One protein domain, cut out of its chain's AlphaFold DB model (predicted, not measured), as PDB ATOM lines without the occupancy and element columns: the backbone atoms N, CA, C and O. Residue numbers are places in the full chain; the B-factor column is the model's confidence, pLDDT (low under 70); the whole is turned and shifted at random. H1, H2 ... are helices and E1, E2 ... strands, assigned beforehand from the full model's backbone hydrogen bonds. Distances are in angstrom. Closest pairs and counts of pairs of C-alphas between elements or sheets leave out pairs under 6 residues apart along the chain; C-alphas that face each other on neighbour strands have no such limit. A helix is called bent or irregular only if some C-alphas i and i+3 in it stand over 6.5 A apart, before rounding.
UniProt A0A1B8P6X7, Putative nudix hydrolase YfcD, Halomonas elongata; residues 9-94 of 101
ATOM      1  N   HIS A   9      14.538 -32.703  27.453       97.06
ATOM      2  CA  HIS A   9      13.920 -32.153  28.663       97.06
ATOM      3  C   HIS A   9      13.025 -30.929  28.400       97.06
ATOM      4  O   HIS A   9      12.202 -30.588  29.248       97.06
ATOM      5  N   VAL A  10      13.213 -30.236  27.272       97.88
ATOM      6  CA  VAL A  10      12.320 -29.159  26.818       97.88
ATOM      7  C   VAL A  10      11.064 -29.783  26.225       97.88
ATOM      8  O   VAL A  10       9.967 -29.421  26.642       97.88
ATOM      9  N   ALA A  11      11.237 -30.786  25.362       98.31
ATOM     10  CA  ALA A  11      10.145 -31.559  24.787       98.31
ATOM     11  C   ALA A  11       9.252 -32.171  25.875       98.31
ATOM     12  O   ALA A  11       8.051 -31.946  25.880       98.31
ATOM     13  N   ALA A  12       9.835 -32.839  26.875       98.06
ATOM     14  CA  ALA A  12       9.084 -33.453  27.971       98.06
ATOM     15  C   ALA A  12       8.197 -32.452  28.735       98.06
ATOM     16  O   ALA A  12       7.094 -32.796  29.142       98.06
ATOM     17  N   ARG A  13       8.647 -31.200  28.920       98.44
ATOM     18  CA  ARG A  13       7.832 -30.151  29.561       98.44
ATOM     19  C   ARG A  13       6.741 -29.623  28.641       98.44
ATOM     20  O   ARG A  13       5.656 -29.327  29.126       98.44
ATOM     21  N   ARG A  14       7.049 -29.464  27.352       98.44
ATOM     22  CA  ARG A  14       6.091 -29.015  26.339       98.44
ATOM     23  C   ARG A  14       4.956 -30.026  26.202       98.44
ATOM     24  O   ARG A  14       3.812 -29.636  26.335       98.44
ATOM     25  N   GLU A  15       5.279 -31.302  26.044       98.38
ATOM     26  CA  GLU A  15       4.304 -32.391  25.885       98.38
ATOM     27  C   GLU A  15       3.438 -32.551  27.137       98.38
ATOM     28  O   GLU A  15       2.219 -32.585  27.043       98.38
ATOM     29  N   LEU A  16       4.042 -32.513  28.333       98.25
ATOM     30  CA  LEU A  16       3.290 -32.542  29.591       98.25
ATOM     31  C   LEU A  16       2.289 -31.368  29.706       98.25
ATOM     32  O   LEU A  16       1.193 -31.524  30.248       98.25
ATOM     33  N   ALA A  17       2.660 -30.190  29.195       98.44
ATOM     34  CA  ALA A  17       1.786 -29.022  29.162       98.44
ATOM     35  C   ALA A  17       0.716 -29.117  28.064       98.44
ATOM     36  O   ALA A  17      -0.421 -28.723  28.303       98.44
ATOM     37  N   GLU A  18       1.078 -29.613  26.881       98.38
ATOM     38  CA  GLU A  18       0.192 -29.739  25.723       98.38
ATOM     39  C   GLU A  18      -0.871 -30.811  25.949       98.38
ATOM     40  O   GLU A  18      -2.035 -30.519  25.729       98.38
ATOM     41  N   GLU A  19      -0.505 -31.997  26.438       98.38
ATOM     42  CA  GLU A  19      -1.422 -33.134  26.592       98.38
ATOM     43  C   GLU A  19      -2.282 -33.041  27.861       98.38
ATOM     44  O   GLU A  19      -3.473 -33.359  27.839       98.38
ATOM     45  N   LEU A  20      -1.680 -32.613  28.981       98.38
ATOM     46  CA  LEU A  20      -2.288 -32.697  30.318       98.38
ATOM     47  C   LEU A  20      -2.530 -31.332  30.984       98.38
ATOM     48  O   LEU A  20      -3.137 -31.271  32.060       98.38
ATOM     49  N   GLY A  21      -2.048 -30.236  30.391       98.31
ATOM     50  CA  GLY A  21      -2.171 -28.890  30.959       98.31
ATOM     51  C   GLY A  21      -1.256 -28.616  32.156       98.31
ATOM     52  O   GLY A  21      -1.437 -27.619  32.858       98.31
ATOM     53  N   ILE A  22      -0.277 -29.485  32.425       98.38
ATOM     54  CA  ILE A  22       0.566 -29.386  33.619       98.38
ATOM     55  C   ILE A  22       1.799 -28.525  33.318       98.38
ATOM     56  O   ILE A  22       2.626 -28.848  32.468       98.38
ATOM     57  N   VAL A  23       1.968 -27.437  34.075       97.75
ATOM     58  CA  VAL A  23       3.066 -26.471  33.908       97.75
ATOM     59  C   VAL A  23       3.756 -26.149  35.233       97.75
ATOM     60  O   VAL A  23       3.156 -26.220  36.300       97.75
ATOM     61  N   GLY A  24       5.032 -25.754  35.171       96.44
ATOM     62  CA  GLY A  24       5.765 -25.217  36.329       96.44
ATOM     63  C   GLY A  24       6.198 -26.244  37.384       96.44
ATOM     64  O   GLY A  24       6.710 -25.852  38.431       96.44
ATOM     65  N   VAL A  25       6.036 -27.538  37.112       97.00
ATOM     66  CA  VAL A  25       6.406 -28.631  38.020       97.00
ATOM     67  C   VAL A  25       7.808 -29.188  37.728       97.00
ATOM     68  O   VAL A  25       8.272 -29.170  36.577       97.00
ATOM     69  N   PRO A  26       8.536 -29.668  38.753       96.12
ATOM     70  CA  PRO A  26       9.827 -30.311  38.554       96.12
ATOM     71  C   PRO A  26       9.651 -31.686  37.895       96.12
ATOM     72  O   PRO A  26       8.918 -32.534  38.391       96.12
ATOM     73  N   LEU A  27      10.379 -31.915  36.800       97.19
ATOM     74  CA  LEU A  27      10.491 -33.226  36.158       97.19
ATOM     75  C   LEU A  27      11.791 -33.880  36.622       97.19
ATOM     76  O   LEU A  27      12.871 -33.307  36.451       97.19
ATOM     77  N   ARG A  28      11.691 -35.088  37.176       96.31
ATOM     78  CA  ARG A  28      12.839 -35.917  37.545       96.31
ATOM     79  C   ARG A  28      13.116 -36.902  36.421       96.31
ATOM     80  O   ARG A  28      12.320 -37.801  36.196       96.31
ATOM     81  N   HIS A  29      14.237 -36.740  35.729       96.62
ATOM     82  CA  HIS A  29      14.698 -37.735  34.761       96.62
ATOM     83  C   HIS A  29      15.037 -39.047  35.479       96.62
ATOM     84  O   HIS A  29      15.730 -39.005  36.498       96.62
ATOM     85  N   VAL A  30      14.558 -40.182  34.965       96.75
ATOM     86  CA  VAL A  30      14.730 -41.489  35.622       96.75
ATOM     87  C   VAL A  30      15.320 -42.572  34.728       96.75
ATOM     88  O   VAL A  30      16.010 -43.445  35.242       96.75
ATOM     89  N   LEU A  31      15.098 -42.527  33.413       96.31
ATOM     90  CA  LEU A  31      15.519 -43.611  32.527       96.31
ATOM     91  C   LEU A  31      15.706 -43.123  31.094       96.31
ATOM     92  O   LEU A  31      14.825 -42.474  30.549       96.31
ATOM     93  N   GLU A  32      16.799 -43.537  30.461       97.88
ATOM     94  CA  GLU A  32      16.927 -43.558  29.001       97.88
ATOM     95  C   GLU A  32      16.678 -44.990  28.522       97.88
ATOM     96  O   GLU A  32      17.211 -45.940  29.105       97.88
ATOM     97  N   PHE A  33      15.885 -45.174  27.469       97.62
ATOM     98  CA  PHE A  33      15.549 -46.498  26.957       97.62
ATOM     99  C   PHE A  33      15.463 -46.537  25.432       97.62
ATOM    100  O   PHE A  33      15.226 -45.540  24.751       97.62
ATOM    101  N   VAL A  34      15.640 -47.745  24.895       98.06
ATOM    102  CA  VAL A  34      15.378 -48.046  23.489       98.06
ATOM    103  C   VAL A  34      14.261 -49.074  23.418       98.06
ATOM    104  O   VAL A  34      14.361 -50.147  24.022       98.06
ATOM    105  N   HIS A  35      13.218 -48.765  22.652       97.69
ATOM    106  CA  HIS A  35      12.179 -49.718  22.284       97.69
ATOM    107  C   HIS A  35      12.260 -49.999  20.783       97.69
ATOM    108  O   HIS A  35      11.911 -49.159  19.958       97.69
ATOM    109  N   ALA A  36      12.752 -51.187  20.426       97.06
ATOM    110  CA  ALA A  36      12.993 -51.587  19.039       97.06
ATOM    111  C   ALA A  36      12.292 -52.918  18.719       97.06
ATOM    112  O   ALA A  36      12.941 -53.966  18.638       97.06
ATOM    113  N   ARG A  37      10.958 -52.916  18.635       94.31
ATOM    114  CA  ARG A  37      10.114 -54.107  18.411       94.31
ATOM    115  C   ARG A  37       8.921 -53.750  17.523       94.31
ATOM    116  O   ARG A  37       8.496 -52.604  17.495       94.31
ATOM    117  N   ASN A  38       8.379 -54.732  16.801       91.88
ATOM    118  CA  ASN A  38       7.153 -54.596  15.993       91.88
ATOM    119  C   ASN A  38       7.155 -53.419  14.995       91.88
ATOM    120  O   ASN A  38       6.120 -52.819  14.738       91.88
ATOM    121  N   GLY A  39       8.321 -53.080  14.435       92.44
ATOM    122  CA  GLY A  39       8.471 -51.955  13.503       92.44
ATOM    123  C   GLY A  39       8.678 -50.592  14.171       92.44
ATOM    124  O   GLY A  39       9.085 -49.655  13.490       92.44
ATOM    125  N   ASN A  40       8.498 -50.491  15.490       93.00
ATOM    126  CA  ASN A  40       8.850 -49.299  16.254       93.00
ATOM    127  C   ASN A  40      10.352 -49.279  16.547       93.00
ATOM    128  O   ASN A  40      10.950 -50.316  16.848       93.00
ATOM    129  N   HIS A  41      10.946 -48.087  16.486       96.50
ATOM    130  CA  HIS A  41      12.317 -47.825  16.912       96.50
ATOM    131  C   HIS A  41      12.358 -46.480  17.639       96.50
ATOM    132  O   HIS A  41      12.515 -45.425  17.030       96.50
ATOM    133  N   ILE A  42      12.150 -46.539  18.949       96.38
ATOM    134  CA  ILE A  42      12.022 -45.379  19.825       96.38
ATOM    135  C   ILE A  42      13.300 -45.259  20.644       96.38
ATOM    136  O   ILE A  42      13.731 -46.227  21.274       96.38
ATOM    137  N   PHE A  43      13.869 -44.060  20.644       97.31
ATOM    138  CA  PHE A  43      14.856 -43.612  21.618       97.31
ATOM    139  C   PHE A  43      14.113 -42.678  22.564       97.31
ATOM    140  O   PHE A  43      13.658 -41.618  22.136       97.31
ATOM    141  N   GLY A  44      13.902 -43.119  23.798       97.31
ATOM    142  CA  GLY A  44      13.028 -42.440  24.744       97.31
ATOM    143  C   GLY A  44      13.733 -42.115  26.049       97.31
ATOM    144  O   GLY A  44      14.619 -42.846  26.487       97.31
ATOM    145  N   SER A  45      13.268 -41.046  26.685       97.75
ATOM    146  CA  SER A  45      13.699 -40.624  28.014       97.75
ATOM    147  C   SER A  45      12.462 -40.492  28.896       97.75
ATOM    148  O   SER A  45      11.505 -39.810  28.532       97.75
ATOM    149  N   ALA A  46      12.462 -41.158  30.044       97.31
ATOM    150  CA  ALA A  46      11.361 -41.151  30.990       97.31
ATOM    151  C   ALA A  46      11.620 -40.154  32.121       97.31
ATOM    152  O   ALA A  46      12.731 -40.037  32.656       97.31
ATOM    153  N   TYR A  47      10.554 -39.463  32.513       97.19
ATOM    154  CA  TYR A  47      10.546 -38.499  33.601       97.19
ATOM    155  C   TYR A  47       9.410 -38.827  34.568       97.19
ATOM    156  O   TYR A  47       8.344 -39.266  34.149       97.19
ATOM    157  N   LEU A  48       9.635 -38.581  35.856       95.81
ATOM    158  CA  LEU A  48       8.602 -38.612  36.887       95.81
ATOM    159  C   LEU A  48       8.254 -37.198  37.337       95.81
ATOM    160  O   LEU A  48       9.117 -36.316  37.401       95.81
ATOM    161  N   VAL A  49       6.991 -37.023  37.701       95.31
ATOM    162  CA  VAL A  49       6.447 -35.808  38.293       95.31
ATOM    163  C   VAL A  49       5.449 -36.195  39.381       95.31
ATOM    164  O   VAL A  49       4.654 -37.111  39.190       95.31
ATOM    165  N   ASP A  50       5.501 -35.494  40.509       94.00
ATOM    166  CA  ASP A  50       4.465 -35.564  41.537       94.00
ATOM    167  C   ASP A  50       3.434 -34.469  41.234       94.00
ATOM    168  O   ASP A  50       3.787 -33.288  41.152       94.00
ATOM    169  N   TYR A  51       2.175 -34.853  41.012       95.56
ATOM    170  CA  TYR A  51       1.113 -33.928  40.619       95.56
ATOM    171  C   TYR A  51      -0.250 -34.358  41.170       95.56
ATOM    172  O   TYR A  51      -0.683 -35.485  40.950       95.56
ATOM    173  N   ASP A  52      -0.932 -33.443  41.854       95.75
ATOM    174  CA  ASP A  52      -2.265 -33.616  42.448       95.75
ATOM    175  C   ASP A  52      -3.252 -32.507  42.022       95.75
ATOM    176  O   ASP A  52      -4.340 -32.367  42.584       95.75
ATOM    177  N   GLY A  53      -2.866 -31.704  41.025       95.81
ATOM    178  CA  GLY A  53      -3.657 -30.595  40.503       95.81
ATOM    179  C   GLY A  53      -4.692 -31.000  39.441       95.81
ATOM    180  O   GLY A  53      -4.807 -32.171  39.067       95.81
ATOM    181  N   PRO A  54      -5.472 -30.027  38.938       96.44
ATOM    182  CA  PRO A  54      -6.458 -30.268  37.891       96.44
ATOM    183  C   PRO A  54      -5.801 -30.490  36.523       96.44
ATOM    184  O   PRO A  54      -4.977 -29.689  36.089       96.44
ATOM    185  N   LEU A  55      -6.240 -31.520  35.801       98.25
ATOM    186  CA  LEU A  55      -5.823 -31.762  34.420       98.25
ATOM    187  C   LEU A  55      -6.652 -30.926  33.439       98.25
ATOM    188  O   LEU A  55      -7.865 -30.778  33.603       98.25
ATOM    189  N   VAL A  56      -6.000 -30.429  32.389       98.19
ATOM    190  CA  VAL A  56      -6.654 -29.830  31.219       98.19
ATOM    191  C   VAL A  56      -6.247 -30.659  30.010       98.19
ATOM    192  O   VAL A  56      -5.180 -30.445  29.445       98.19
ATOM    193  N   LEU A  57      -7.078 -31.644  29.669       98.62
ATOM    194  CA  LEU A  57      -6.771 -32.609  28.616       98.62
ATOM    195  C   LEU A  57      -6.945 -31.987  27.232       98.62
ATOM    196  O   LEU A  57      -7.951 -31.327  26.955       98.62
ATOM    197  N   GLN A  58      -5.981 -32.249  26.361       98.44
ATOM    198  CA  GLN A  58      -6.083 -31.957  24.938       98.44
ATOM    199  C   GLN A  58      -6.813 -33.128  24.271       98.44
ATOM    200  O   GLN A  58      -6.349 -34.261  24.330       98.44
ATOM    201  N   ALA A  59      -7.989 -32.869  23.695       97.75
ATOM    202  CA  ALA A  59      -8.923 -33.924  23.297       97.75
ATOM    203  C   ALA A  59      -8.498 -34.720  22.050       97.75
ATOM    204  O   ALA A  59      -8.993 -35.825  21.832       97.75
ATOM    205  N   GLU A  60      -7.624 -34.161  21.214       98.12
ATOM    206  CA  GLU A  60      -7.051 -34.829  20.048       98.12
ATOM    207  C   GLU A  60      -5.919 -35.804  20.419       98.12
ATOM    208  O   GLU A  60      -5.713 -36.770  19.688       98.12
ATOM    209  N   GLU A  61      -5.238 -35.592  21.549       97.12
ATOM    210  CA  GLU A  61      -4.142 -36.439  22.047       97.12
ATOM    211  C   GLU A  61      -4.592 -37.375  23.187       97.12
ATOM    212  O   GLU A  61      -4.182 -38.535  23.254       97.12
ATOM    213  N   VAL A  62      -5.471 -36.904  24.084       97.69
ATOM    214  CA  VAL A  62      -5.893 -37.622  25.297       97.69
ATOM    215  C   VAL A  62      -7.416 -37.670  25.403       97.69
ATOM    216  O   VAL A  62      -8.080 -36.688  25.732       97.69
ATOM    217  N   ALA A  63      -7.980 -38.858  25.181       97.12
ATOM    218  CA  ALA A  63      -9.422 -39.085  25.285       97.12
ATOM    219  C   ALA A  63      -9.927 -39.072  26.739       97.12
ATOM    220  O   ALA A  63     -11.006 -38.550  27.022       97.12
ATOM    221  N   GLU A  64      -9.156 -39.650  27.662       96.56
ATOM    222  CA  GLU A  64      -9.478 -39.723  29.086       96.56
ATOM    223  C   GLU A  64      -8.214 -39.908  29.935       96.56
ATOM    224  O   GLU A  64      -7.192 -40.395  29.453       96.56
ATOM    225  N   ALA A  65      -8.290 -39.529  31.213       96.06
ATOM    226  CA  ALA A  65      -7.221 -39.732  32.183       96.06
ATOM    227  C   ALA A  65      -7.800 -40.146  33.539       96.06
ATOM    228  O   ALA A  65      -8.799 -39.594  34.006       96.06
ATOM    229  N   PHE A  66      -7.152 -41.107  34.189       94.50
ATOM    230  CA  PHE A  66      -7.526 -41.601  35.508       94.50
ATOM    231  C   PHE A  66      -6.290 -42.119  36.249       94.50
ATOM    232  O   PHE A  66      -5.276 -42.467  35.647       94.50
ATOM    233  N   TRP A  67      -6.376 -42.163  37.577       94.00
ATOM    234  CA  TRP A  67      -5.270 -42.573  38.438       94.00
ATOM    235  C   TRP A  67      -5.378 -44.053  38.796       94.00
ATOM    236  O   TRP A  67      -6.414 -44.493  39.295       94.00
ATOM    237  N   LEU A  68      -4.295 -44.804  38.598       94.19
ATOM    238  CA  LEU A  68      -4.183 -46.208  38.991       94.19
ATOM    239  C   LEU A  68      -2.847 -46.481  39.687       94.19
ATOM    240  O   LEU A  68      -1.838 -45.863  39.342       94.19
ATOM    241  N   PRO A  69      -2.807 -47.463  40.603       93.88
ATOM    242  CA  PRO A  69      -1.560 -48.095  41.003       93.88
ATOM    243  C   PRO A  69      -0.795 -48.656  39.790       93.88
ATOM    244  O   PRO A  69      -1.437 -49.176  38.868       93.88
ATOM    245  N   PRO A  70       0.551 -48.623  39.783       93.75
ATOM    246  CA  PRO A  70       1.351 -49.069  38.640       93.75
ATOM    247  C   PRO A  70       1.024 -50.490  38.168       93.75
ATOM    248  O   PRO A  70       0.897 -50.732  36.969       93.75
ATOM    249  N   GLU A  71       0.815 -51.433  39.091       93.06
ATOM    250  CA  GLU A  71       0.468 -52.811  38.732       93.06
ATOM    251  C   GLU A  71      -0.929 -52.951  38.111       93.06
ATOM    252  O   GLU A  71      -1.145 -53.832  37.280       93.06
ATOM    253  N   GLN A  72      -1.872 -52.076  38.476       95.62
ATOM    254  CA  GLN A  72      -3.202 -52.050  37.866       95.62
ATOM    255  C   GLN A  72      -3.153 -51.412  36.479       95.62
ATOM    256  O   GLN A  72      -3.781 -51.927  35.559       95.62
ATOM    257  N   ALA A  73      -2.359 -50.349  36.306       95.06
ATOM    258  CA  ALA A  73      -2.121 -49.749  34.998       95.06
ATOM    259  C   ALA A  73      -1.506 -50.769  34.027       95.06
ATOM    260  O   ALA A  73      -2.004 -50.941  32.921       95.06
ATOM    261  N   LEU A  74      -0.495 -51.531  34.466       96.50
ATOM    262  CA  LEU A  74       0.123 -52.597  33.665       96.50
ATOM    263  C   LEU A  74      -0.821 -53.761  33.324       96.50
ATOM    264  O   LEU A  74      -0.525 -54.525  32.401       96.50
ATOM    265  N   ALA A  75      -1.927 -53.926  34.048       96.12
ATOM    266  CA  ALA A  75      -2.917 -54.961  33.772       96.12
ATOM    267  C   ALA A  75      -3.927 -54.563  32.679       96.12
ATOM    268  O   ALA A  75      -4.688 -55.423  32.238       96.12
ATOM    269  N   LEU A  76      -3.941 -53.298  32.239       96.38
ATOM    270  CA  LEU A  76      -4.774 -52.859  31.119       96.38
ATOM    271  C   LEU A  76      -4.300 -53.514  29.808       96.38
ATOM    272  O   LEU A  76      -3.099 -53.697  29.583       96.38
ATOM    273  N   GLU A  77      -5.255 -53.874  28.949       94.44
ATOM    274  CA  GLU A  77      -4.993 -54.579  27.686       94.44
ATOM    275  C   GLU A  77      -4.220 -53.696  26.692       94.44
ATOM    276  O   GLU A  77      -3.251 -54.149  26.086       94.44
ATOM    277  N   ASP A  78      -4.577 -52.412  26.621       93.75
ATOM    278  CA  ASP A  78      -4.093 -51.475  25.602       93.75
ATOM    279  C   ASP A  78      -2.851 -50.661  26.015       93.75
ATOM    280  O   ASP A  78      -2.504 -49.674  25.364       93.75
ATOM    281  N   VAL A  79      -2.140 -51.049  27.084       96.00
ATOM    282  CA  VAL A  79      -0.874 -50.377  27.444       96.00
ATOM    283  C   VAL A  79       0.131 -50.549  26.314       96.00
ATOM    284  O   VAL A  79       0.484 -51.679  25.953       96.00
ATOM    285  N   THR A  80       0.655 -49.436  25.799       95.69
ATOM    286  CA  THR A  80       1.624 -49.488  24.706       95.69
ATOM    287  C   THR A  80       2.891 -50.250  25.133       95.69
ATOM    288  O   THR A  80       3.344 -50.122  26.277       95.69
ATOM    289  N   PRO A  81       3.491 -51.075  24.252       96.25
ATOM    290  CA  PRO A  81       4.627 -51.921  24.623       96.25
ATOM    291  C   PRO A  81       5.851 -51.168  25.166       96.25
ATOM    292  O   PRO A  81       6.585 -51.700  25.998       96.25
ATOM    293  N   ASP A  82       6.084 -49.944  24.701       96.69
ATOM    294  CA  ASP A  82       7.152 -49.060  25.162       96.69
ATOM    295  C   ASP A  82       6.857 -48.478  26.552       96.69
ATOM    296  O   ASP A  82       7.722 -48.537  27.427       96.69
ATOM    297  N   THR A  83       5.622 -48.035  26.808       96.12
ATOM    298  CA  THR A  83       5.184 -47.615  28.150       96.12
ATOM    299  C   THR A  83       5.304 -48.766  29.147       96.12
ATOM    300  O   THR A  83       5.860 -48.589  30.232       96.12
ATOM    301  N   ARG A  84       4.859 -49.973  28.767       97.00
ATOM    302  CA  ARG A  84       4.989 -51.185  29.591       97.00
ATOM    303  C   ARG A  84       6.444 -51.451  29.978       97.00
ATOM    304  O   ARG A  84       6.728 -51.621  31.160       97.00
ATOM    305  N   GLN A  85       7.360 -51.422  29.006       97.44
ATOM    306  CA  GLN A  85       8.797 -51.606  29.239       97.44
ATOM    307  C   GLN A  85       9.341 -50.612  30.278       97.44
ATOM    308  O   GLN A  85      10.096 -51.007  31.168       97.44
ATOM    309  N   VAL A  86       8.971 -49.332  30.175       97.25
ATOM    310  CA  VAL A  86       9.427 -48.289  31.107       97.25
ATOM    311  C   VAL A  86       8.861 -48.518  32.505       97.25
ATOM    312  O   VAL A  86       9.627 -48.565  33.463       97.25
ATOM    313  N   VAL A  87       7.547 -48.705  32.637       96.75
ATOM    314  CA  VAL A  87       6.898 -48.867  33.948       96.75
ATOM    315  C   VAL A  87       7.395 -50.129  34.662       96.75
ATOM    316  O   VAL A  87       7.711 -50.065  35.848       96.75
ATOM    317  N   GLU A  88       7.552 -51.253  33.957       97.06
ATOM    318  CA  GLU A  88       8.138 -52.480  34.523       97.06
ATOM    319  C   GLU A  88       9.584 -52.264  34.994       97.06
ATOM    320  O   GLU A  88       9.959 -52.746  36.065       97.06
ATOM    321  N   THR A  89      10.380 -51.500  34.237       97.12
ATOM    322  CA  THR A  89      11.756 -51.147  34.625       97.12
ATOM    323  C   THR A  89      11.766 -50.342  35.924       97.12
ATOM    324  O   THR A  89      12.480 -50.713  36.855       97.12
ATOM    325  N   LEU A  90      10.922 -49.309  36.020       95.56
ATOM    326  CA  LEU A  90      10.844 -48.439  37.198       95.56
ATOM    327  C   LEU A  90      10.298 -49.156  38.443       95.56
ATOM    328  O   LEU A  90      10.663 -48.820  39.567       95.56
ATOM    329  N   ILE A  91       9.420 -50.148  38.272       95.19
ATOM    330  CA  ILE A  91       8.981 -50.998  39.388       95.19
ATOM    331  C   ILE A  91      10.131 -51.893  39.853       95.19
ATOM    332  O   ILE A  91      10.387 -52.008  41.052       95.19
ATOM    333  N   HIS A  92      10.837 -52.528  38.915       94.69
ATOM    334  CA  HIS A  92      11.930 -53.444  39.229       94.69
ATOM    335  C   HIS A  92      13.116 -52.740  39.907       94.69
ATOM    336  O   HIS A  92      13.741 -53.311  40.800       94.69
ATOM    337  N   ASP A  93      13.439 -51.512  39.498       92.94
ATOM    338  CA  ASP A  93      14.530 -50.727  40.086       92.94
ATOM    339  C   ASP A  93      14.138 -49.967  41.372       92.94
ATOM    340  O   ASP A  93      15.006 -49.418  42.053       92.94
ATOM    341  N   GLY A  94      12.852 -49.987  41.739       90.44
ATOM    342  CA  GLY A  94      12.318 -49.346  42.940       90.44
ATOM    343  C   GLY A  94      12.067 -47.840  42.810       90.44
ATOM    344  O   GLY A  94      11.724 -47.203  43.807       90.44
TER     345      GLY A  94
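AT A GLANCE: This is residues 9 to 94 of the 101 residues of the protein "Putative nudix hydrolase YfcD" of Halomonas elongata (UniProt A0A1B8P6X7). A long, bent hairpin of two strands, E1 and E2, makes one side of a ring of backbone, with helix H3 packed along it by residues 81 to 90 and the first residues of helix H1, 9 to 13, near the end of E2. The long unnamed stretch of residues 49 to 69 makes much of the opposite side, and the short helix H2 follows it, near H3. The printed part has 86 residues, with three named helices and two named strands in the order H1, E1, E2, H2, H3; the sheet, E1 - E2, is antiparallel, and the class is mixed, helices and strands. The whole is compact, with a radius of gyration of the C-alphas of 13.5 A, and rounded, spanning 32 by 29 by 27 A.

IN THESE COORDINATES: E1 is residues 28 to 37, 26.5 A from first to last C-alpha, beginning at C-alpha 28 at (12.839, -35.917, 37.545). E2 is residues 40 to 48, 23.2 A long, and it bends by 59 degrees at residue 43. H3 is residues 81 to 92, 16.4 A long, ending at C-alpha 92 at (11.930, -53.444, 39.229). H1 is residues 9 to 20, 16.3 A long, beginning at C-alpha 9 at (13.920, -32.153, 28.663). H2 is residues 70 to 73, 5.1 A long.

HOW THE PARTS SIT: E1 and E2 form a hairpin and are antiparallel, with 164 degrees between their directions. N 30 and O 46, at 2.9 A, and N 42 and O 35, at 2.8 A, are among their pairs within hydrogen-bond range. The closest C-alphas of E1 and H3 are those of His 35 and Asp 82, 5.8 A apart. Those of E2 and H3 are Ala 46 and Val 86, 7.4 A apart. The closest C-alphas of H1 and E2 are those of Ala 12 and Tyr 47, 7.7 A apart. H2 and H3 are close but not clearly touching, with the C-alphas of Pro 70 and Val 87 the closest, 7.3 A apart. H1 is apart from H2 and from H3, and E1 is apart from H2. Every O i to N i+4 pair is within hydrogen-bond range in H3, and 7 of 8 are in H1; H2 is too short for such a pair.

THE WHOLE: The two C-alphas farthest apart are those of Gly 39 and Gly 53, at 36.5 A. The printed part has no cut. The link from E2 to H2, 21 residues, is long; the link from E1 to E2 is tight, and those from H1 to E1 and from H2 to H3 are short. The mean pLDDT of the printed part is 96.4, and no printed residue is under 70.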